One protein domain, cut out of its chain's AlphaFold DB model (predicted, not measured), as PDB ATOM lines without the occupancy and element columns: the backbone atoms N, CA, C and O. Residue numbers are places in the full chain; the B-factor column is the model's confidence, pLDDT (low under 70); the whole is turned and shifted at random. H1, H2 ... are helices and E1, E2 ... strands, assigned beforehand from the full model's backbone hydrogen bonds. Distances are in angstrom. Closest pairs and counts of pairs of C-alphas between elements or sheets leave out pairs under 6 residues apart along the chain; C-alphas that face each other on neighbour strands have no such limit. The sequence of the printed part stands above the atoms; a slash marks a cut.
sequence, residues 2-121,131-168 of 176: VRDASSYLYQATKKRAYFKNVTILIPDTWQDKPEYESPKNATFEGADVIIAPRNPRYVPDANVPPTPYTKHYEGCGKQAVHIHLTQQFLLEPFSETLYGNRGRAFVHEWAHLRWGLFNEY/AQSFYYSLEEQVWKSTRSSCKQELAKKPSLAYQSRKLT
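AT A GLANCE: This is residues 2 to 121 and 131 to 168 of the 176 residues of a protein of Stichopus japonicus (UniProt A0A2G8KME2). Little regular structure: helix H4 packs on the small sheet E2 E4 E3, H1 crosses H4, and the hairpin E5 and E6 makes a far arm. The 158 printed residues include four helices and seven strands, H1 E1 E2 E3 E4 H2 H3 H4 E5 E6 E7, mixed class, 60 residues in named elements. It is only just compact, close to loose, radius of gyration of the C-alphas 18.1 A, spanning 65 by 37 by 32 A.

IN THESE COORDINATES: H1, residues 2 to 12, begins at C-alpha 2 (109.379, 146.458, 139.184). E1 is 24 to 26, E2 49 to 51, E3 69 to 71, E4 82 to 85, H2 87 to 91, H3 94 to 99, H4 102 to 115, 19.4 A long, E5 134 to 137, E6 142 to 145 and E7 165 to 167, ending at C-alpha 167 (102.495, 139.811, 151.475).

HOW THE PARTS SIT: H4 is on one face of the mixed sheet E2 E4 E3, two layers, height 9.2 A. E2 and E4 are parallel, N 50 to O 83 2.8 A; E3 and E4 form a hairpin, N 71 to O 82 2.8 A. H1 touches H4 residues 102 to 107 alone, closest C-alphas Ala 5 and Gly 103, 4.1 A. Every helix O i to N i+4 pair is within hydrogen-bond range.

THE WHOLE: Residues 122 to 130 are cut out, gap 8.4 A between C-alphas 121 and 131. Residues 145 to 168 are under pLDDT 70.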
ATOM      1  N   VAL A   2     108.523 147.611 138.791       94.31
ATOM      2  CA  VAL A   2     109.379 146.458 139.184       94.31
ATOM      3  C   VAL A   2     109.536 145.404 138.078       94.31
ATOM      4  O   VAL A   2     110.624 144.874 137.877       94.31
ATOM      5  N   ARG A   3     108.477 145.137 137.303       95.31
ATOM      6  CA  ARG A   3     108.556 144.244 136.130       95.31
ATOM      7  C   ARG A   3     109.520 144.785 135.068       95.31
ATOM      8  O   ARG A   3     110.380 144.048 134.594       95.31
ATOM      9  N   ASP A   4     109.415 146.075 134.760       95.81
ATOM     10  CA  ASP A   4     110.281 146.754 133.787       95.81
ATOM     11  C   ASP A   4     111.737 146.759 134.262       95.81
ATOM     12  O   ASP A   4     112.646 146.450 133.495       95.81
ATOM     13  N   ALA A   5     111.946 147.029 135.554       96.75
ATOM     14  CA  ALA A   5     113.246 146.968 136.204       96.75
ATOM     15  C   ALA A   5     113.863 145.566 136.126       96.75
ATOM     16  O   ALA A   5     115.037 145.436 135.807       96.75
ATOM     17  N   SER A   6     113.070 144.516 136.365       97.19
ATOM     18  CA  SER A   6     113.525 143.121 136.289       97.19
ATOM     19  C   SER A   6     114.008 142.764 134.884       97.19
ATOM     20  O   SER A   6     115.109 142.242 134.718       97.19
ATOM     21  N   SER A   7     113.224 143.124 133.862       97.44
ATOM     22  CA  SER A   7     113.590 142.921 132.457       97.44
ATOM     23  C   SER A   7     114.861 143.689 132.082       97.44
ATOM     24  O   SER A   7     115.783 143.128 131.484       97.44
ATOM     25  N   TYR A   8     114.947 144.960 132.485       97.56
ATOM     26  CA  TYR A   8     116.105 145.803 132.207       97.56
ATOM     27  C   TYR A   8     117.374 145.289 132.899       97.56
ATOM     28  O   TYR A   8     118.398 145.129 132.237       97.56
ATOM     29  N   LEU A   9     117.304 144.962 134.195       96.62
ATOM     30  CA  LEU A   9     118.418 144.405 134.967       96.62
ATOM     31  C   LEU A   9     118.928 143.103 134.341       96.62
ATOM     32  O   LEU A   9     120.137 142.917 134.195       96.62
ATOM     33  N   TYR A  10     118.018 142.231 133.905       97.50
ATOM     34  CA  TYR A  10     118.374 140.979 133.245       97.50
ATOM     35  C   TYR A  10     119.167 141.215 131.965       97.50
ATOM     36  O   TYR A  10     120.218 140.610 131.767       97.50
ATOM     37  N   GLN A  11     118.727 142.142 131.115       97.25
ATOM     38  CA  GLN A  11     119.455 142.477 129.891       97.25
ATOM     39  C   GLN A  11     120.798 143.159 130.191       97.25
ATOM     40  O   GLN A  11     121.832 142.726 129.678       97.25
ATOM     41  N   ALA A  12     120.802 144.169 131.066       94.25
ATOM     42  CA  ALA A  12     121.986 144.953 131.422       94.25
ATOM     43  C   ALA A  12     123.092 144.092 132.050       94.25
ATOM     44  O   ALA A  12     124.277 144.284 131.785       94.25
ATOM     45  N   THR A  13     122.713 143.079 132.830       94.00
ATOM     46  CA  THR A  13     123.660 142.164 133.476       94.00
ATOM     47  C   THR A  13     124.068 140.988 132.598       94.00
ATOM     48  O   THR A  13     124.697 140.065 133.107       94.00
ATOM     49  N   LYS A  14     123.773 140.990 131.289       96.75
ATOM     50  CA  LYS A  14     124.020 139.848 130.387       96.75
ATOM     51  C   LYS A  14     123.350 138.562 130.885       96.75
ATOM     52  O   LYS A  14     123.964 137.499 130.887       96.75
ATOM     53  N   LYS A  15     122.082 138.673 131.281       96.88
ATOM     54  CA  LYS A  15     121.205 137.578 131.720       96.88
ATOM     55  C   LYS A  15     121.590 136.939 133.061       96.88
ATOM     56  O   LYS A  15     121.347 135.752 133.253       96.88
ATOM     57  N   ARG A  16     122.187 137.707 133.983       94.25
ATOM     58  CA  ARG A  16     122.714 137.180 135.258       94.25
ATOM     59  C   ARG A  16     121.890 137.537 136.491       94.25
ATOM     60  O   ARG A  16     121.893 136.769 137.441       94.25
ATOM     61  N   ALA A  17     121.177 138.661 136.490       94.62
ATOM     62  CA  ALA A  17     120.378 139.086 137.638       94.62
ATOM     63  C   ALA A  17     118.991 139.571 137.213       94.62
ATOM     64  O   ALA A  17     118.852 140.248 136.200       94.62
ATOM     65  N   TYR A  18     117.966 139.242 137.995       96.50
ATOM     66  CA  TYR A  18     116.594 139.707 137.800       96.50
ATOM     67  C   TYR A  18     115.821 139.632 139.121       96.50
ATOM     68  O   TYR A  18     116.186 138.882 140.028       96.50
ATOM     69  N   PHE A  19     114.727 140.387 139.235       95.19
ATOM     70  CA  PHE A  19     113.815 140.262 140.370       95.19
ATOM     71  C   PHE A  19     112.896 139.071 140.134       95.19
ATOM     72  O   PHE A  19     112.049 139.108 139.237       95.19
ATOM     73  N   LYS A  20     113.081 138.014 140.926       90.62
ATOM     74  CA  LYS A  20     112.254 136.806 140.854       90.62
ATOM     75  C   LYS A  20     110.966 136.975 141.650       90.62
ATOM     76  O   LYS A  20     109.888 136.890 141.076       90.62
ATOM     77  N   ASN A  21     111.089 137.261 142.947       88.81
ATOM     78  CA  ASN A  21     109.948 137.425 143.841       88.81
ATOM     79  C   ASN A  21     110.017 138.771 144.531       88.81
ATOM     80  O   ASN A  21     111.094 139.239 144.901       88.81
ATOM     81  N   VAL A  22     108.847 139.373 144.688       91.06
ATOM     82  CA  VAL A  22     108.693 140.688 145.285       91.06
ATOM     83  C   VAL A  22     107.632 140.560 146.345       91.06
ATOM     84  O   VAL A  22     106.491 140.194 146.078       91.06
ATOM     85  N   THR A  23     108.057 140.869 147.548       91.31
ATOM     86  CA  THR A  23     107.228 140.899 148.724       91.31
ATOM     87  C   THR A  23     106.812 142.340 148.976       91.31
ATOM     88  O   THR A  23     107.674 143.214 149.027       91.31
ATOM     89  N   ILE A  24     105.523 142.588 149.203       92.38
ATOM     90  CA  ILE A  24     105.033 143.933 149.524       92.38
ATOM     91  C   ILE A  24     104.491 143.939 150.946       92.38
ATOM     92  O   ILE A  24     103.557 143.214 151.266       92.38
ATOM     93  N   LEU A  25     105.085 144.749 151.816       92.62
ATOM     94  CA  LEU A  25     104.521 145.001 153.136       92.62
ATOM     95  C   LEU A  25     103.376 146.015 152.993       92.62
ATOM     96  O   LEU A  25     103.562 147.054 152.357       92.62
ATOM     97  N   ILE A  26     102.208 145.722 153.563       91.06
ATOM     98  CA  ILE A  26     101.034 146.610 153.542       91.06
ATOM     99  C   ILE A  26     100.749 147.149 154.949       91.06
ATOM    100  O   ILE A  26     100.915 146.407 155.922       91.06
ATOM    101  N   PRO A  27     100.338 148.425 155.082       89.31
ATOM    102  CA  PRO A  27      99.978 148.999 156.374       89.31
ATOM    103  C   PRO A  27      98.789 148.282 157.019       89.31
ATOM    104  O   PRO A  27      97.845 147.892 156.338       89.31
ATOM    105  N   ASP A  28      98.795 148.194 158.346       87.06
ATOM    106  CA  ASP A  28      97.673 147.680 159.144       87.06
ATOM    107  C   ASP A  28      96.440 148.599 159.128       87.06
ATOM    108  O   ASP A  28      95.333 148.165 159.433       87.06
ATOM    109  N   THR A  29      96.626 149.861 158.739       91.00
ATOM    110  CA  THR A  29      95.550 150.836 158.520       91.00
ATOM    111  C   THR A  29      94.716 150.546 157.273       91.00
ATOM    112  O   THR A  29      93.649 151.138 157.106       91.00
ATOM    113  N   TRP A  30      95.182 149.672 156.376       91.81
ATOM    114  CA  TRP A  30      94.421 149.275 155.196       91.81
ATOM    115  C   TRP A  30      93.374 148.228 155.565       91.81
ATOM    116  O   TRP A  30      93.596 147.369 156.414       91.81
ATOM    117  N   GLN A  31      92.218 148.294 154.906       94.81
ATOM    118  CA  GLN A  31      91.153 147.323 155.124       94.81
ATOM    119  C   GLN A  31      91.611 145.933 154.671       94.81
ATOM    120  O   GLN A  31      92.141 145.789 153.566       94.81
ATOM    121  N   ASP A  32      91.403 144.934 155.530       90.38
ATOM    122  CA  ASP A  32      91.867 143.572 155.285       90.38
ATOM    123  C   ASP A  32      91.202 142.953 154.047       90.38
ATOM    124  O   ASP A  32      90.024 143.208 153.762       90.38
ATOM    125  N   LYS A  33      91.964 142.142 153.311       94.19
ATOM    126  CA  LYS A  33      91.502 141.448 152.106       94.19
ATOM    127  C   LYS A  33      91.905 139.978 152.148       94.19
ATOM    128  O   LYS A  33      92.974 139.666 152.663       94.19
ATOM    129  N   PRO A  34      91.124 139.073 151.531       93.00
ATOM    130  CA  PRO A  34      91.437 137.644 151.521       93.00
ATOM    131  C   PRO A  34      92.794 137.293 150.896       93.00
ATOM    132  O   PRO A  34      93.330 136.226 151.177       93.00
ATOM    133  N   GLU A  35      93.346 138.161 150.041       91.94
ATOM    134  CA  GLU A  35      94.664 137.948 149.433       91.94
ATOM    135  C   GLU A  35      95.827 138.255 150.388       91.94
ATOM    136  O   GLU A  35      96.976 137.982 150.045       91.94
ATOM    137  N   TYR A  36      95.561 138.869 151.545       91.31
ATOM    138  CA  TYR A  36      96.585 139.306 152.486       91.31
ATOM    139  C   TYR A  36      97.057 138.156 153.369       91.31
ATOM    140  O   TYR A  36      96.277 137.362 153.890       91.31
ATOM    141  N   GLU A  37      98.374 138.075 153.541       90.00
ATOM    142  CA  GLU A  37      99.017 137.035 154.332       90.00
ATOM    143  C   GLU A  37      99.721 137.615 155.561       90.00
ATOM    144  O   GLU A  37      99.936 138.819 155.697       90.00
ATOM    145  N   SER A  38     100.080 136.735 156.496       86.62
ATOM    146  CA  SER A  38     100.864 137.132 157.661       86.62
ATOM    147  C   SER A  38     102.303 137.485 157.267       86.62
ATOM    148  O   SER A  38     102.909 136.785 156.447       86.62
ATOM    149  N   PRO A  39     102.914 138.491 157.926       82.88
ATOM    150  CA  PRO A  39     104.257 138.943 157.630       82.88
ATOM    151  C   PRO A  39     105.376 137.923 157.608       82.88
ATOM    152  O   PRO A  39     106.441 138.157 157.029       82.88
ATOM    153  N   LYS A  40     105.179 136.848 158.370       87.38
ATOM    154  CA  LYS A  40     106.261 136.014 158.880       87.38
ATOM    155  C   LYS A  40     107.353 136.915 159.485       87.38
ATOM    156  O   LYS A  40     107.082 137.631 160.441       87.38
ATOM    157  N   ASN A  41     108.547 136.924 158.892       87.94
ATOM    158  CA  ASN A  41     109.721 137.639 159.397       87.94
ATOM    159  C   ASN A  41     110.004 138.977 158.693       87.94
ATOM    160  O   ASN A  41     110.984 139.634 159.037       87.94
ATOM    161  N   ALA A  42     109.223 139.372 157.680       89.25
ATOM    162  CA  ALA A  42     109.481 140.644 157.009       89.25
ATOM    163  C   ALA A  42     108.924 141.807 157.836       89.25
ATOM    164  O   ALA A  42     107.801 141.742 158.328       89.25
ATOM    165  N   THR A  43     109.725 142.859 157.956       91.19
ATOM    166  CA  THR A  43     109.448 144.063 158.746       91.19
ATOM    167  C   THR A  43     109.775 145.299 157.920       91.19
ATOM    168  O   THR A  43     110.542 145.207 156.962       91.19
ATOM    169  N   PHE A  44     109.218 146.452 158.294       90.38
ATOM    170  CA  PHE A  44     109.504 147.722 157.629       90.38
ATOM    171  C   PHE A  44     110.998 148.066 157.666       90.38
ATOM    172  O   PHE A  44     111.562 148.453 156.649       90.38
ATOM    173  N   GLU A  45     111.657 147.863 158.811       89.31
ATOM    174  CA  GLU A  45     113.082 148.191 159.022       89.31
ATOM    175  C   GLU A  45     113.991 147.337 158.162       89.31
ATOM    176  O   GLU A  45     115.045 147.797 157.730       89.31
ATOM    177  N   GLY A  46     113.610 146.071 157.996       91.00
ATOM    178  CA  GLY A  46     114.368 145.088 157.240       91.00
ATOM    179  C   GLY A  46     114.037 145.085 155.752       91.00
ATOM    180  O   GLY A  46     114.509 144.197 155.048       91.00
ATOM    181  N   ALA A  47     113.195 146.005 155.272       94.44
ATOM    182  CA  ALA A  47     112.820 146.058 153.872       94.44
ATOM    183  C   ALA A  47     113.939 146.673 153.019       94.44
ATOM    184  O   ALA A  47     114.440 147.754 153.313       94.44
ATOM    185  N   ASP A  48     114.254 146.022 151.897       95.56
ATOM    186  CA  ASP A  48     115.185 146.540 150.883       95.56
ATOM    187  C   ASP A  48     114.708 147.869 150.276       95.56
ATOM    188  O   ASP A  48     115.506 148.687 149.822       95.56
ATOM    189  N   VAL A  49     113.388 148.074 150.241       96.12
ATOM    190  CA  VAL A  49     112.735 149.259 149.688       96.12
ATOM    191  C   VAL A  49     111.665 149.721 150.663       96.12
ATOM    192  O   VAL A  49     110.730 148.978 150.962       96.12
ATOM    193  N   ILE A  50     111.772 150.967 151.109       95.19
ATOM    194  CA  ILE A  50     110.759 151.627 151.924       95.19
ATOM    195  C   ILE A  50     110.016 152.662 151.086       95.19
ATOM    196  O   ILE A  50     110.610 153.410 150.307       95.19
ATOM    197  N   ILE A  51     108.698 152.711 151.258       93.31
ATOM    198  CA  ILE A  51     107.853 153.765 150.699       93.31
ATOM    199  C   ILE A  51     107.425 154.635 151.869       93.31
ATOM    200  O   ILE A  51     106.645 154.205 152.716       93.31
ATOM    201  N   ALA A  52     107.970 155.843 151.938       91.44
ATOM    202  CA  ALA A  52     107.760 156.734 153.070       91.44
ATOM    203  C   ALA A  52     107.675 158.198 152.620       91.44
ATOM    204  O   ALA A  52     108.123 158.540 151.517       91.44
ATOM    205  N   PRO A  53     107.115 159.089 153.461       90.00
ATOM    206  CA  PRO A  53     107.143 160.520 153.207       90.00
ATOM    207  C   PRO A  53     108.559 161.038 152.945       90.00
ATOM    208  O   PRO A  53     109.562 160.417 153.309       90.00
ATOM    209  N   ARG A  54     108.633 162.208 152.309       86.19
ATOM    210  CA  ARG A  54     109.889 162.919 152.064       86.19
ATOM    211  C   ARG A  54     110.679 163.070 153.362       86.19
ATOM    212  O   ARG A  54     110.119 163.463 154.382       86.19
ATOM    213  N   ASN A  55     111.981 162.812 153.294       83.44
ATOM    214  CA  ASN A  55     112.890 163.021 154.410       83.44
ATOM    215  C   ASN A  55     113.603 164.382 154.258       83.44
ATOM    216  O   ASN A  55     114.467 164.497 153.384       83.44
ATOM    217  N   PRO A  56     113.295 165.391 155.105       78.75
ATOM    218  CA  PRO A  56     113.894 166.727 155.025       78.75
ATOM    219  C   PRO A  56     115.422 166.745 155.143       78.75
ATOM    220  O   PRO A  56     116.060 167.715 154.754       78.75
ATOM    221  N   ARG A  57     116.018 165.679 155.693       76.88
ATOM    222  CA  ARG A  57     117.472 165.556 155.830       76.88
ATOM    223  C   ARG A  57     118.180 165.356 154.489       76.88
ATOM    224  O   ARG A  57     119.304 165.818 154.351       76.88
ATOM    225  N   TYR A  58     117.556 164.644 153.550       69.56
ATOM    226  CA  TYR A  58     118.162 164.313 152.250       69.56
ATOM    227  C   TYR A  58     117.652 165.212 151.127       69.56
ATOM    228  O   TYR A  58     118.370 165.478 150.175       69.56
ATOM    229  N   VAL A  59     116.426 165.717 151.260       71.19
ATOM    230  CA  VAL A  59     115.880 166.752 150.385       71.19
ATOM    231  C   VAL A  59     115.380 167.847 151.325       71.19
ATOM    232  O   VAL A  59     114.347 167.627 151.953       71.19
ATOM    233  N   PRO A  60     116.103 168.966 151.518       69.38
ATOM    234  CA  PRO A  60     115.697 170.025 152.445       69.38
ATOM    235  C   PRO A  60     114.675 170.994 151.832       69.38
ATOM    236  O   PRO A  60     113.639 171.250 152.449       69.38
ATOM    237  N   ASP A  61     114.836 171.408 150.571       77.12
ATOM    238  CA  ASP A  61     113.915 172.338 149.889       77.12
ATOM    239  C   ASP A  61     112.593 171.679 149.462       77.12
ATOM    240  O   ASP A  61     112.568 170.804 148.592       77.12
ATOM    241  N   ALA A  62     111.495 172.043 150.133       75.75
ATOM    242  CA  ALA A  62     110.170 171.445 149.936       75.75
ATOM    243  C   ALA A  62     109.583 171.692 148.538       75.75
ATOM    244  O   ALA A  62     108.650 170.991 148.151       75.75
ATOM    245  N   ASN A  63     110.140 172.646 147.790       79.88
ATOM    246  CA  ASN A  63     109.749 172.932 146.415       79.88
ATOM    247  C   ASN A  63     110.463 172.022 145.406       79.88
ATOM    248  O   ASN A  63     110.070 171.977 144.241       79.88
ATOM    249  N   VAL A  64     111.491 171.283 145.841       76.62
ATOM    250  CA  VAL A  64     112.177 170.294 145.009       76.62
ATOM    251  C   VAL A  64     111.410 168.972 145.069       76.62
ATOM    252  O   VAL A  64     111.148 168.456 146.165       76.62
ATOM    253  N   PRO A  65     111.061 168.391 143.909       77.88
ATOM    254  CA  PRO A  65     110.393 167.104 143.856       77.88
ATOM    255  C   PRO A  65     111.197 166.024 144.587       77.88
ATOM    256  O   PRO A  65     112.417 165.962 144.438       77.88
ATOM    257  N   PRO A  66     110.554 165.143 145.369       78.31
ATOM    258  CA  PRO A  66     111.275 164.141 146.134       78.31
ATOM    259  C   PRO A  66     112.017 163.178 145.206       78.31
ATOM    260  O   PRO A  66     111.426 162.580 144.303       78.31
ATOM    261  N   THR A  67     113.311 163.027 145.455       81.75
ATOM    262  CA  THR A  67     114.206 162.164 144.682       81.75
ATOM    263  C   THR A  67     114.238 160.766 145.297       81.75
ATOM    264  O   THR A  67     114.306 160.661 146.525       81.75
ATOM    265  N   PRO A  68     114.133 159.686 144.499       90.12
ATOM    266  CA  PRO A  68     114.446 158.350 144.994       90.12
ATOM    267  C   PRO A  68     115.921 158.311 145.409       90.12
ATOM    268  O   PRO A  68     116.760 158.887 144.728       90.12
ATOM    269  N   TYR A  69     116.238 157.676 146.534       89.38
ATOM    270  CA  TYR A  69     117.625 157.583 146.988       89.38
ATOM    271  C   TYR A  69     117.870 156.301 147.769       89.38
ATOM    272  O   TYR A  69     116.958 155.739 148.380       89.38
ATOM    273  N   THR A  70     119.125 155.879 147.816       91.56
ATOM    274  CA  THR A  70     119.565 154.739 148.612       91.56
ATOM    275  C   THR A  70     120.295 155.223 149.850       91.56
ATOM    276  O   THR A  70     121.230 156.019 149.786       91.56
ATOM    277  N   LYS A  71     119.875 154.731 151.016       89.50
ATOM    278  CA  LYS A  71     120.543 155.034 152.274       89.50
ATOM    279  C   LYS A  71     121.793 154.174 152.405       89.50
ATOM    280  O   LYS A  71     121.703 152.966 152.628       89.50
ATOM    281  N   HIS A  72     122.949 154.819 152.326       83.31
ATOM    282  CA  HIS A  72     124.253 154.168 152.357       83.31
ATOM    283  C   HIS A  72     125.042 154.575 153.609       83.31
ATOM    284  O   HIS A  72     125.039 155.743 153.990       83.31
ATOM    285  N   TYR A  73     125.709 153.621 154.268       80.81
ATOM    286  CA  TYR A  73     126.638 153.909 155.379       80.81
ATOM    287  C   TYR A  73     128.020 153.269 155.209       80.81
ATOM    288  O   TYR A  73     128.887 153.468 156.057       80.81
ATOM    289  N   GLU A  74     128.189 152.404 154.210       81.00
ATOM    290  CA  GLU A  74     129.431 151.661 153.994       81.00
ATOM    291  C   GLU A  74     130.215 152.233 152.805       81.00
ATOM    292  O   GLU A  74     129.833 153.236 152.214       81.00
ATOM    293  N   GLY A  75     131.348 151.629 152.461       76.75
ATOM    294  CA  GLY A  75     132.106 152.014 151.273       76.75
ATOM    295  C   GLY A  75     131.570 151.370 149.995       76.75
ATOM    296  O   GLY A  75     130.505 150.747 149.970       76.75
ATOM    297  N   CYS A  76     132.358 151.487 148.930       79.75
ATOM    298  CA  CYS A  76     132.076 150.831 147.659       79.75
ATOM    299  C   CYS A  76     132.057 149.301 147.778       79.75
ATOM    300  O   CYS A  76     132.787 148.719 148.583       79.75
ATOM    301  N   GLY A  77     131.247 148.632 146.954       83.75
ATOM    302  CA  GLY A  77     131.170 147.166 146.945       83.75
ATOM    303  C   GLY A  77     130.432 146.571 148.148       83.75
ATOM    304  O   GLY A  77     130.384 145.349 148.297       83.75
ATOM    305  N   LYS A  78     129.885 147.416 149.028       90.44
ATOM    306  CA  LYS A  78     129.143 147.013 150.220       90.44
ATOM    307  C   LYS A  78     127.656 147.266 150.054       90.44
ATOM    308  O   LYS A  78     127.253 148.250 149.441       90.44
ATOM    309  N   GLN A  79     126.852 146.374 150.625       91.19
ATOM    310  CA  GLN A  79     125.404 146.506 150.574       91.19
ATOM    311  C   GLN A  79     124.961 147.740 151.373       91.19
ATOM    312  O   GLN A  79     125.399 147.947 152.508       91.19
ATOM    313  N   ALA A  80     124.089 148.550 150.781       92.06
ATOM    314  CA  ALA A  80     123.449 149.664 151.457       92.06
ATOM    315  C   ALA A  80     122.332 149.172 152.397       92.06
ATOM    316  O   ALA A  80     122.082 147.976 152.545       92.06
ATOM    317  N   VAL A  81     121.650 150.109 153.052       92.69
ATOM    318  CA  VAL A  81     120.639 149.800 154.074       92.69
ATOM    319  C   VAL A  81     119.287 149.503 153.441       92.69
ATOM    320  O   VAL A  81     118.713 148.455 153.694       92.69
ATOM    321  N   HIS A  82     118.771 150.455 152.663       94.56
ATOM    322  CA  HIS A  82     117.508 150.362 151.938       94.56
ATOM    323  C   HIS A  82     117.423 151.477 150.896       94.56
ATOM    324  O   HIS A  82     118.098 152.505 151.001       94.56
ATOM    325  N   ILE A  83     116.524 151.302 149.940       95.62
ATOM    326  CA  ILE A  83     116.080 152.329 149.002       95.62
ATOM    327  C   ILE A  83     114.883 153.053 149.615       95.62
ATOM    328  O   ILE A  83     113.933 152.414 150.057       95.62
ATOM    329  N   HIS A  84     114.898 154.382 149.628       94.38
ATOM    330  CA  HIS A  84     113.762 155.211 150.021       94.38
ATOM    331  C   HIS A  84     113.073 155.749 148.772       94.38
ATOM    332  O   HIS A  84     113.624 156.561 148.029       94.38
ATOM    333  N   LEU A  85     111.823 155.341 148.580       94.31
ATOM    334  CA  LEU A  85     110.935 155.874 147.555       94.31
ATOM    335  C   LEU A  85     109.823 156.695 148.205       94.31
ATOM    336  O   LEU A  85     109.384 156.422 149.321       94.31
ATOM    337  N   THR A  86     109.333 157.699 147.485       92.56
ATOM    338  CA  THR A  86     108.150 158.457 147.902       92.56
ATOM    339  C   THR A  86     106.942 158.063 147.067       92.56
ATOM    340  O   THR A  86     107.067 157.631 145.920       92.56
ATOM    341  N   GLN A  87     105.746 158.256 147.622       91.75
ATOM    342  CA  GLN A  87     104.506 158.043 146.876       91.75
ATOM    343  C   GLN A  87     104.449 158.904 145.603       91.75
ATOM    344  O   GLN A  87     103.997 158.427 144.566       91.75
ATOM    345  N   GLN A  88     104.966 160.135 145.656       89.75
ATOM    346  CA  GLN A  88     105.012 161.028 144.497       89.75
ATOM    347  C   GLN A  88     105.881 160.452 143.373       89.75
ATOM    348  O   GLN A  88     105.445 160.416 142.230       89.75
ATOM    349  N   PHE A  89     107.059 159.903 143.690       91.31
ATOM    350  CA  PHE A  89     107.891 159.217 142.695       91.31
ATOM    351  C   PHE A  89     107.152 158.045 142.019       91.31
ATOM    352  O   PHE A  89     107.267 157.839 140.810       91.31
ATOM    353  N   LEU A  90     106.371 157.280 142.785       91.50
ATOM    354  CA  LEU A  90     105.674 156.096 142.277       91.50
ATOM    355  C   LEU A  90     104.440 156.428 141.433       91.50
ATOM    356  O   LEU A  90     104.174 155.723 140.459       91.50
ATOM    357  N   LEU A  91     103.678 157.450 141.821       91.44
ATOM    358  CA  LEU A  91     102.351 157.714 141.260       91.44
ATOM    359  C   LEU A  91     102.339 158.881 140.271       91.44
ATOM    360  O   LEU A  91     101.621 158.821 139.275       91.44
ATOM    361  N   GLU A  92     103.152 159.915 140.489       90.88
ATOM    362  CA  GLU A  92     103.017 161.165 139.742       90.88
ATOM    363  C   GLU A  92     103.711 161.103 138.375       90.88
ATOM    364  O   GLU A  92     104.864 160.663 138.301       90.88
ATOM    365  N   PRO A  93     103.077 161.572 137.282       87.94
ATOM    366  CA  PRO A  93     103.664 161.528 135.940       87.94
ATOM    367  C   PRO A  93     104.968 162.320 135.807       87.94
ATOM    368  O   PRO A  93     105.870 161.894 135.089       87.94
ATOM    369  N   PHE A  94     105.100 163.440 136.534       86.25
ATOM    370  CA  PHE A  94     106.295 164.291 136.469       86.25
ATOM    371  C   PHE A  94     107.574 163.532 136.857       86.25
ATOM    372  O   PHE A  94     108.664 163.901 136.423       86.25
ATOM    373  N   SER A  95     107.455 162.467 137.663       86.62
ATOM    374  CA  SER A  95     108.596 161.647 138.086       86.62
ATOM    375  C   SER A  95     109.362 161.076 136.894       86.62
ATOM    376  O   SER A  95     110.588 161.043 136.924       86.62
ATOM    377  N   GLU A  96     108.666 160.698 135.820       88.44
ATOM    378  CA  GLU A  96     109.306 160.163 134.617       88.44
ATOM    379  C   GLU A  96     109.972 161.249 133.773       88.44
ATOM    380  O   GLU A  96     110.965 160.983 133.101       88.44
ATOM    381  N   THR A  97     109.479 162.487 133.840       88.31
ATOM    382  CA  THR A  97     110.122 163.641 133.199       88.31
ATOM    383  C   THR A  97     111.430 164.012 133.895       88.31
ATOM    384  O   THR A  97     112.390 164.372 133.222       88.31
ATOM    385  N   LEU A  98     111.481 163.910 135.227       86.38
ATOM    386  CA  LEU A  98     112.657 164.289 136.014       86.38
ATOM    387  C   LEU A  98     113.702 163.174 136.111       86.38
ATOM    388  O   LEU A  98     114.891 163.433 135.970       86.38
ATOM    389  N   TYR A  99     113.260 161.940 136.356       86.50
ATOM    390  CA  TYR A  99     114.138 160.807 136.672       86.50
ATOM    391  C   TYR A  99     114.202 159.766 135.548       86.50
ATOM    392  O   TYR A  99     114.904 158.760 135.657       86.50
ATOM    393  N   GLY A 100     113.465 159.985 134.459       90.44
ATOM    394  CA  GLY A 100     113.329 159.018 133.381       90.44
ATOM    395  C   GLY A 100     112.455 157.826 133.771       90.44
ATOM    396  O   GLY A 100     111.669 157.853 134.717       90.44
ATOM    397  N   ASN A 101     112.584 156.732 133.023       93.94
ATOM    398  CA  ASN A 101     111.781 155.536 133.257       93.94
ATOM    399  C   ASN A 101     111.945 155.014 134.701       93.94
ATOM    400  O   ASN A 101     113.046 154.630 135.100       93.94
ATOM    401  N   ARG A 102     110.836 154.896 135.448       93.50
ATOM    402  CA  ARG A 102     110.842 154.449 136.855       93.50
ATOM    403  C   ARG A 102     111.532 153.102 137.068       93.50
ATOM    404  O   ARG A 102     112.155 152.889 138.098       93.50
ATOM    405  N   GLY A 103     111.414 152.174 136.114       95.06
ATOM    406  CA  GLY A 103     112.085 150.876 136.186       95.06
ATOM    407  C   GLY A 103     113.606 151.002 136.111       95.06
ATOM    408  O   GLY A 103     114.310 150.336 136.862       95.06
ATOM    409  N   ARG A 104     114.120 151.897 135.260       94.50
ATOM    410  CA  ARG A 104     115.560 152.189 135.168       94.50
ATOM    411  C   ARG A 104     116.070 152.938 136.393       94.50
ATOM    412  O   ARG A 104     117.089 152.534 136.937       94.50
ATOM    413  N   ALA A 105     115.333 153.946 136.863       93.62
ATOM    414  CA  ALA A 105     115.643 154.640 138.113       93.62
ATOM    415  C   ALA A 105     115.664 153.665 139.305       93.62
ATOM    416  O   ALA A 105     116.559 153.708 140.137       93.62
ATOM    417  N   PHE A 106     114.739 152.702 139.349       95.94
ATOM    418  CA  PHE A 106     114.762 151.659 140.372       95.94
ATOM    419  C   PHE A 106     115.978 150.724 140.251       95.94
ATOM    420  O   PHE A 106     116.542 150.340 141.268       95.94
ATOM    421  N   VAL A 107     116.416 150.367 139.035       96.31
ATOM    422  CA  VAL A 107     117.651 149.579 138.840       96.31
ATOM    423  C   VAL A 107     118.898 150.355 139.266       96.31
ATOM    424  O   VAL A 107     119.811 149.747 139.820       96.31
ATOM    425  N   HIS A 108     118.924 151.671 139.047       93.69
ATOM    426  CA  HIS A 108     119.988 152.561 139.523       93.69
ATOM    427  C   HIS A 108     120.124 152.488 141.050       93.69
ATOM    428  O   HIS A 108     121.168 152.083 141.559       93.69
ATOM    429  N   GLU A 109     119.030 152.715 141.779       94.75
ATOM    430  CA  GLU A 109     119.011 152.587 143.244       94.75
ATOM    431  C   GLU A 109     119.271 151.150 143.727       94.75
ATOM    432  O   GLU A 109     119.948 150.925 144.725       94.75
ATOM    433  N   TRP A 110     118.804 150.135 142.997       95.31
ATOM    434  CA  TRP A 110     119.108 148.738 143.313       95.31
ATOM    435  C   TRP A 110     120.600 148.418 143.211       95.31
ATOM    436  O   TRP A 110     121.121 147.632 144.004       95.31
ATOM    437  N   ALA A 111     121.301 149.022 142.253       93.88
ATOM    438  CA  ALA A 111     122.737 148.852 142.108       93.88
ATOM    439  C   ALA A 111     123.501 149.531 143.258       93.88
ATOM    440  O   ALA A 111     124.446 148.935 143.784       93.88
ATOM    441  N   HIS A 112     123.055 150.708 143.715       92.50
ATOM    442  CA  HIS A 112     123.532 151.299 144.972       92.50
ATOM    443  C   HIS A 112     123.297 150.345 146.144       92.50
ATOM    444  O   HIS A 112     124.233 150.019 146.871       92.50
ATOM    445  N   LEU A 113     122.076 149.815 146.276       94.81
ATOM    446  CA  LEU A 113     121.713 148.920 147.366       94.81
ATOM    447  C   LEU A 113     122.570 147.655 147.393       94.81
ATOM    448  O   LEU A 113     123.123 147.330 148.433       94.81
ATOM    449  N   ARG A 114     122.669 146.914 146.287       93.62
ATOM    450  CA  ARG A 114     123.274 145.571 146.285       93.62
ATOM    451  C   ARG A 114     124.771 145.560 146.062       93.62
ATOM    452  O   ARG A 114     125.444 144.682 146.594       93.62
ATOM    453  N   TRP A 115     125.278 146.481 145.253       91.25
ATOM    454  CA  TRP A 115     126.678 146.480 144.829       91.25
ATOM    455  C   TRP A 115     127.466 147.656 145.392       91.25
ATOM    456  O   TRP A 115     128.663 147.750 145.137       91.25
ATOM    457  N   GLY A 116     126.825 148.546 146.152       89.25
ATOM    458  CA  GLY A 116     127.473 149.724 146.712       89.25
ATOM    459  C   GLY A 116     128.116 150.595 145.648       89.25
ATOM    460  O   GLY A 116     129.245 151.047 145.825       89.25
ATOM    461  N   LEU A 117     127.434 150.758 144.511       88.44
ATOM    462  CA  LEU A 117     127.839 151.737 143.510       88.44
ATOM    463  C   LEU A 117     127.612 153.151 144.055       88.44
ATOM    464  O   LEU A 117     126.813 153.345 144.966       88.44
ATOM    465  N   PHE A 118     128.265 154.137 143.452       83.31
ATOM    466  CA  PHE A 118     128.040 155.560 143.709       83.31
ATOM    467  C   PHE A 118     127.649 156.256 142.409       83.31
ATOM    468  O   PHE A 118     127.883 155.718 141.323       83.31
ATOM    469  N   ASN A 119     127.020 157.425 142.522       80.50
ATOM    470  CA  ASN A 119     126.657 158.226 141.360       80.50
ATOM    471  C   ASN A 119     127.907 158.589 140.545       80.50
ATOM    472  O   ASN A 119     128.969 158.863 141.100       80.50
ATOM    473  N   GLU A 120     127.784 158.570 139.216       72.75
ATOM    474  CA  GLU A 120     128.892 158.913 138.308       72.75
ATOM    475  C   GLU A 120     129.014 160.418 138.051       72.75
ATOM    476  O   GLU A 120     129.943 160.860 137.381       72.75
ATOM    477  N   TYR A 121     128.076 161.206 138.571       72.62
ATOM    478  CA  TYR A 121     128.094 162.658 138.508       72.62
ATOM    479  C   TYR A 121     128.531 163.238 139.850       72.62
ATOM    480  O   TYR A 121     128.305 162.645 140.906       72.62
ATOM    481  N   ALA A 131     133.307 168.329 144.229       69.25
ATOM    482  CA  ALA A 131     132.385 168.167 143.115       69.25
ATOM    483  C   ALA A 131     133.002 168.679 141.803       69.25
ATOM    484  O   ALA A 131     132.978 169.864 141.482       69.25
ATOM    485  N   GLN A 132     133.564 167.754 141.025       69.38
ATOM    486  CA  GLN A 132     134.080 168.016 139.687       69.38
ATOM    487  C   GLN A 132     133.427 167.071 138.686       69.38
ATOM    488  O   GLN A 132     133.493 165.847 138.821       69.38
ATOM    489  N   SER A 133     132.847 167.635 137.629       71.12
ATOM    490  CA  SER A 133     132.291 166.858 136.515       71.12
ATOM    491  C   SER A 133     133.381 166.164 135.684       71.12
ATOM    492  O   SER A 133     133.104 165.184 134.988       71.12
ATOM    493  N   PHE A 134     134.624 166.659 135.754       77.56
ATOM    494  CA  PHE A 134     135.766 166.159 134.991       77.56
ATOM    495  C   PHE A 134     137.048 166.154 135.825       77.56
ATOM    496  O   PHE A 134     137.279 167.070 136.605       77.56
ATOM    497  N   TYR A 135     137.926 165.180 135.582       73.38
ATOM    498  CA  TYR A 135     139.296 165.158 136.095       73.38
ATOM    499  C   TYR A 135     140.297 165.049 134.942       73.38
ATOM    500  O   TYR A 135     140.007 164.455 133.901       73.38
ATOM    501  N   TYR A 136     141.494 165.608 135.116       78.44
ATOM    502  CA  TYR A 136     142.571 165.452 134.142       78.44
ATOM    503  C   TYR A 136     143.299 164.122 134.375       78.44
ATOM    504  O   TYR A 136     143.907 163.906 135.425       78.44
ATOM    505  N   SER A 137     143.223 163.199 133.415       77.06
ATOM    506  CA  SER A 137     143.934 161.921 133.478       77.06
ATOM    507  C   SER A 137     145.407 162.143 133.151       77.06
ATOM    508  O   SER A 137     145.745 162.421 132.007       77.06
ATOM    509  N   LEU A 138     146.291 161.981 134.139       82.00
ATOM    510  CA  LEU A 138     147.741 162.067 133.914       82.00
ATOM    511  C   LEU A 138     148.271 160.931 133.027       82.00
ATOM    512  O   LEU A 138     149.285 161.101 132.361       82.00
ATOM    513  N   GLU A 139     147.590 159.787 133.000       83.19
ATOM    514  CA  GLU A 139     147.972 158.636 132.176       83.19
ATOM    515  C   GLU A 139     147.662 158.871 130.693       83.19
ATOM    516  O   GLU A 139     148.515 158.655 129.839       83.19
ATOM    517  N   GLU A 140     146.463 159.370 130.388       86.31
ATOM    518  CA  GLU A 140     146.039 159.600 129.002       86.31
ATOM    519  C   GLU A 140     146.248 161.042 128.528       86.31
ATOM    520  O   GLU A 140     146.062 161.326 127.351       86.31
ATOM    521  N   GLN A 141     146.645 161.957 129.418       89.50
ATOM    522  CA  GLN A 141     146.799 163.392 129.143       89.50
ATOM    523  C   GLN A 141     145.512 164.052 128.603       89.50
ATOM    524  O   GLN A 141     145.565 165.041 127.867       89.50
ATOM    525  N   VAL A 142     144.339 163.533 128.990       87.44
ATOM    526  CA  VAL A 142     143.023 164.053 128.584       87.44
ATOM    527  C   VAL A 142     142.126 164.329 129.786       87.44
ATOM    528  O   VAL A 142     142.190 163.633 130.802       87.44
ATOM    529  N   TRP A 143     141.230 165.307 129.651       80.69
ATOM    530  CA  TRP A 143     140.110 165.474 130.576       80.69
ATOM    531  C   TRP A 143     139.107 164.337 130.386       80.69
ATOM    532  O   TRP A 143     138.659 164.070 129.270       80.69
ATOM    533  N   LYS A 144     138.751 163.668 131.479       74.75
ATOM    534  CA  LYS A 144     137.763 162.588 131.509       74.75
ATOM    535  C   LYS A 144     136.610 162.977 132.408       74.75
ATOM    536  O   LYS A 144     136.819 163.643 133.416       74.75
ATOM    537  N   SER A 145     135.405 162.527 132.065       65.50
ATOM    538  CA  SER A 145     134.277 162.627 132.986       65.50
ATOM    539  C   SER A 145     134.575 161.820 134.245       65.50
ATOM    540  O   SER A 145     135.175 160.737 134.171       65.50
ATOM    541  N   THR A 146     134.134 162.330 135.388       64.12
ATOM    542  CA  THR A 146     134.113 161.549 136.624       64.12
ATOM    543  C   THR A 146     133.335 160.254 136.365       64.12
ATOM    544  O   THR A 146     132.345 160.228 135.634       64.12
ATOM    545  N   ARG A 147     133.885 159.133 136.835       58.03
ATOM    546  CA  ARG A 147     133.276 157.799 136.749       58.03
ATOM    547  C   ARG A 147     133.176 157.255 138.159       58.03
ATOM    548  O   ARG A 147     134.005 157.607 139.000       58.03
ATOM    549  N   SER A 148     132.217 156.365 138.392       53.84
ATOM    550  CA  SER A 148     132.098 155.654 139.661       53.84
ATOM    551  C   SER A 148     133.425 154.936 139.982       53.84
ATOM    552  O   SER A 148     133.823 153.971 139.331       53.84
ATOM    553  N   SER A 149     134.170 155.460 140.958       44.00
ATOM    554  CA  SER A 149     135.446 154.909 141.418       44.00
ATOM    555  C   SER A 149     135.330 154.584 142.900       44.00
ATOM    556  O   SER A 149     134.995 155.443 143.709       44.00
ATOM    557  N   CYS A 150     135.619 153.334 143.260       43.44
ATOM    558  CA  CYS A 150     135.412 152.754 144.590       43.44
ATOM    559  C   CYS A 150     136.287 153.316 145.737       43.44
ATOM    560  O   CYS A 150     136.491 152.628 146.735       43.44
ATOM    561  N   LYS A 151     136.851 154.522 145.635       35.09
ATOM    562  CA  LYS A 151     137.912 155.002 146.544       35.09
ATOM    563  C   LYS A 151     137.468 155.967 147.654       35.09
ATOM    564  O   LYS A 151     138.296 156.738 148.126       35.09
ATOM    565  N   GLN A 152     136.214 155.936 148.104       38.88
ATOM    566  CA  GLN A 152     135.764 156.807 149.199       38.88
ATOM    567  C   GLN A 152     135.113 155.992 150.329       38.88
ATOM    568  O   GLN A 152     134.038 155.415 150.172       38.88
ATOM    569  N   GLU A 153     135.805 155.911 151.470       27.67
ATOM    570  CA  GLU A 153     135.284 155.391 152.740       27.67
ATOM    571  C   GLU A 153     134.786 156.569 153.592       27.67
ATOM    572  O   GLU A 153     135.552 157.485 153.885       27.67
ATOM    573  N   LEU A 154     133.519 156.546 154.021       35.75
ATOM    574  CA  LEU A 154     132.963 157.515 154.971       35.75
ATOM    575  C   LEU A 154     132.294 156.795 156.153       35.75
ATOM    576  O   LEU A 154     131.630 155.771 155.996       35.75
ATOM    577  N   ALA A 155     132.533 157.318 157.359       29.92
ATOM    578  CA  ALA A 155     132.276 156.665 158.643       29.92
ATOM    579  C   ALA A 155     130.813 156.752 159.143       29.92
ATOM    580  O   ALA A 155     130.102 157.731 158.922       29.92
ATOM    581  N   LYS A 156     130.395 155.711 159.885       31.08
ATOM    582  CA  LYS A 156     129.026 155.404 160.365       31.08
ATOM    583  C   LYS A 156     128.550 156.218 161.588       31.08
ATOM    584  O   LYS A 156     129.333 156.503 162.490       31.08
ATOM    585  N   LYS A 157     127.220 156.405 161.720       27.95
ATOM    586  CA  LYS A 157     126.490 156.592 163.007       27.95
ATOM    587  C   LYS A 157     125.079 155.940 162.987       27.95
ATOM    588  O   LYS A 157     124.503 155.859 161.904       27.95
ATOM    589  N   PRO A 158     124.511 155.475 164.131       30.03
ATOM    590  CA  PRO A 158     123.437 154.467 164.133       30.03
ATOM    591  C   PRO A 158     122.008 154.913 164.549       30.03
ATOM    592  O   PRO A 158     121.824 155.865 165.303       30.03
ATOM    593  N   SER A 159     121.051 154.045 164.159       33.25
ATOM    594  CA  SER A 159     119.760 153.628 164.782       33.25
ATOM    595  C   SER A 159     118.473 154.477 164.672       33.25
ATOM    596  O   SER A 159     118.506 155.688 164.862       33.25
ATOM    597  N   LEU A 160     117.320 153.828 164.389       26.89
ATOM    598  CA  LEU A 160     116.231 153.418 165.325       26.89
ATOM    599  C   LEU A 160     115.046 152.747 164.557       26.89
ATOM    600  O   LEU A 160     114.954 152.908 163.344       26.89
ATOM    601  N   ALA A 161     114.205 151.955 165.251       26.50
ATOM    602  CA  ALA A 161     113.340 150.855 164.747       26.50
ATOM    603  C   ALA A 161     111.796 151.108 164.739       26.50
ATOM    604  O   ALA A 161     111.339 151.908 165.550       26.50
ATOM    605  N   TYR A 162     111.017 150.386 163.897       28.91
ATOM    606  CA  TYR A 162     109.541 150.480 163.643       28.91
ATOM    607  C   TYR A 162     108.831 149.270 162.904       28.91
ATOM    608  O   TYR A 162     108.617 149.263 161.699       28.91
ATOM    609  N   GLN A 163     108.288 148.258 163.591       30.14
ATOM    610  CA  GLN A 163     107.706 147.042 162.945       30.14
ATOM    611  C   GLN A 163     106.573 147.229 161.878       30.14
ATOM    612  O   GLN A 163     105.704 148.083 162.038       30.14
ATOM    613  N   SER A 164     106.479 146.330 160.863       32.66
ATOM    614  CA  SER A 164     105.319 146.195 159.926       32.66
ATOM    615  C   SER A 164     105.119 144.782 159.307       32.66
ATOM    616  O   SER A 164     105.868 143.866 159.647       32.66
ATOM    617  N   ARG A 165     104.079 144.596 158.449       34.12
ATOM    618  CA  ARG A 165     103.487 143.305 157.996       34.12
ATOM    619  C   ARG A 165     103.542 143.018 156.462       34.12
ATOM    620  O   ARG A 165     103.450 143.968 155.703       34.12
ATOM    621  N   LYS A 166     103.647 141.747 155.996       37.16
ATOM    622  CA  LYS A 166     104.047 141.240 154.631       37.16
ATOM    623  C   LYS A 166     102.936 140.607 153.795       37.16
ATOM    624  O   LYS A 166     102.160 139.837 154.326       37.16
ATOM    625  N   LEU A 167     103.033 140.743 152.473       34.47
ATOM    626  CA  LEU A 167     102.495 139.811 151.475       34.47
ATOM    627  C   LEU A 167     103.615 138.947 150.872       34.47
ATOM    628  O   LEU A 167     104.462 139.466 150.146       34.47
ATOM    629  N   THR A 168     103.586 137.660 151.235       38.97
ATOM    630  CA  THR A 168     104.152 136.432 150.626       38.97
ATOM    631  C   THR A 168     105.603 136.417 150.095       38.97
ATOM    632  O   THR A 168     106.202 137.397 149.669       38.97
TER     633      THR A 168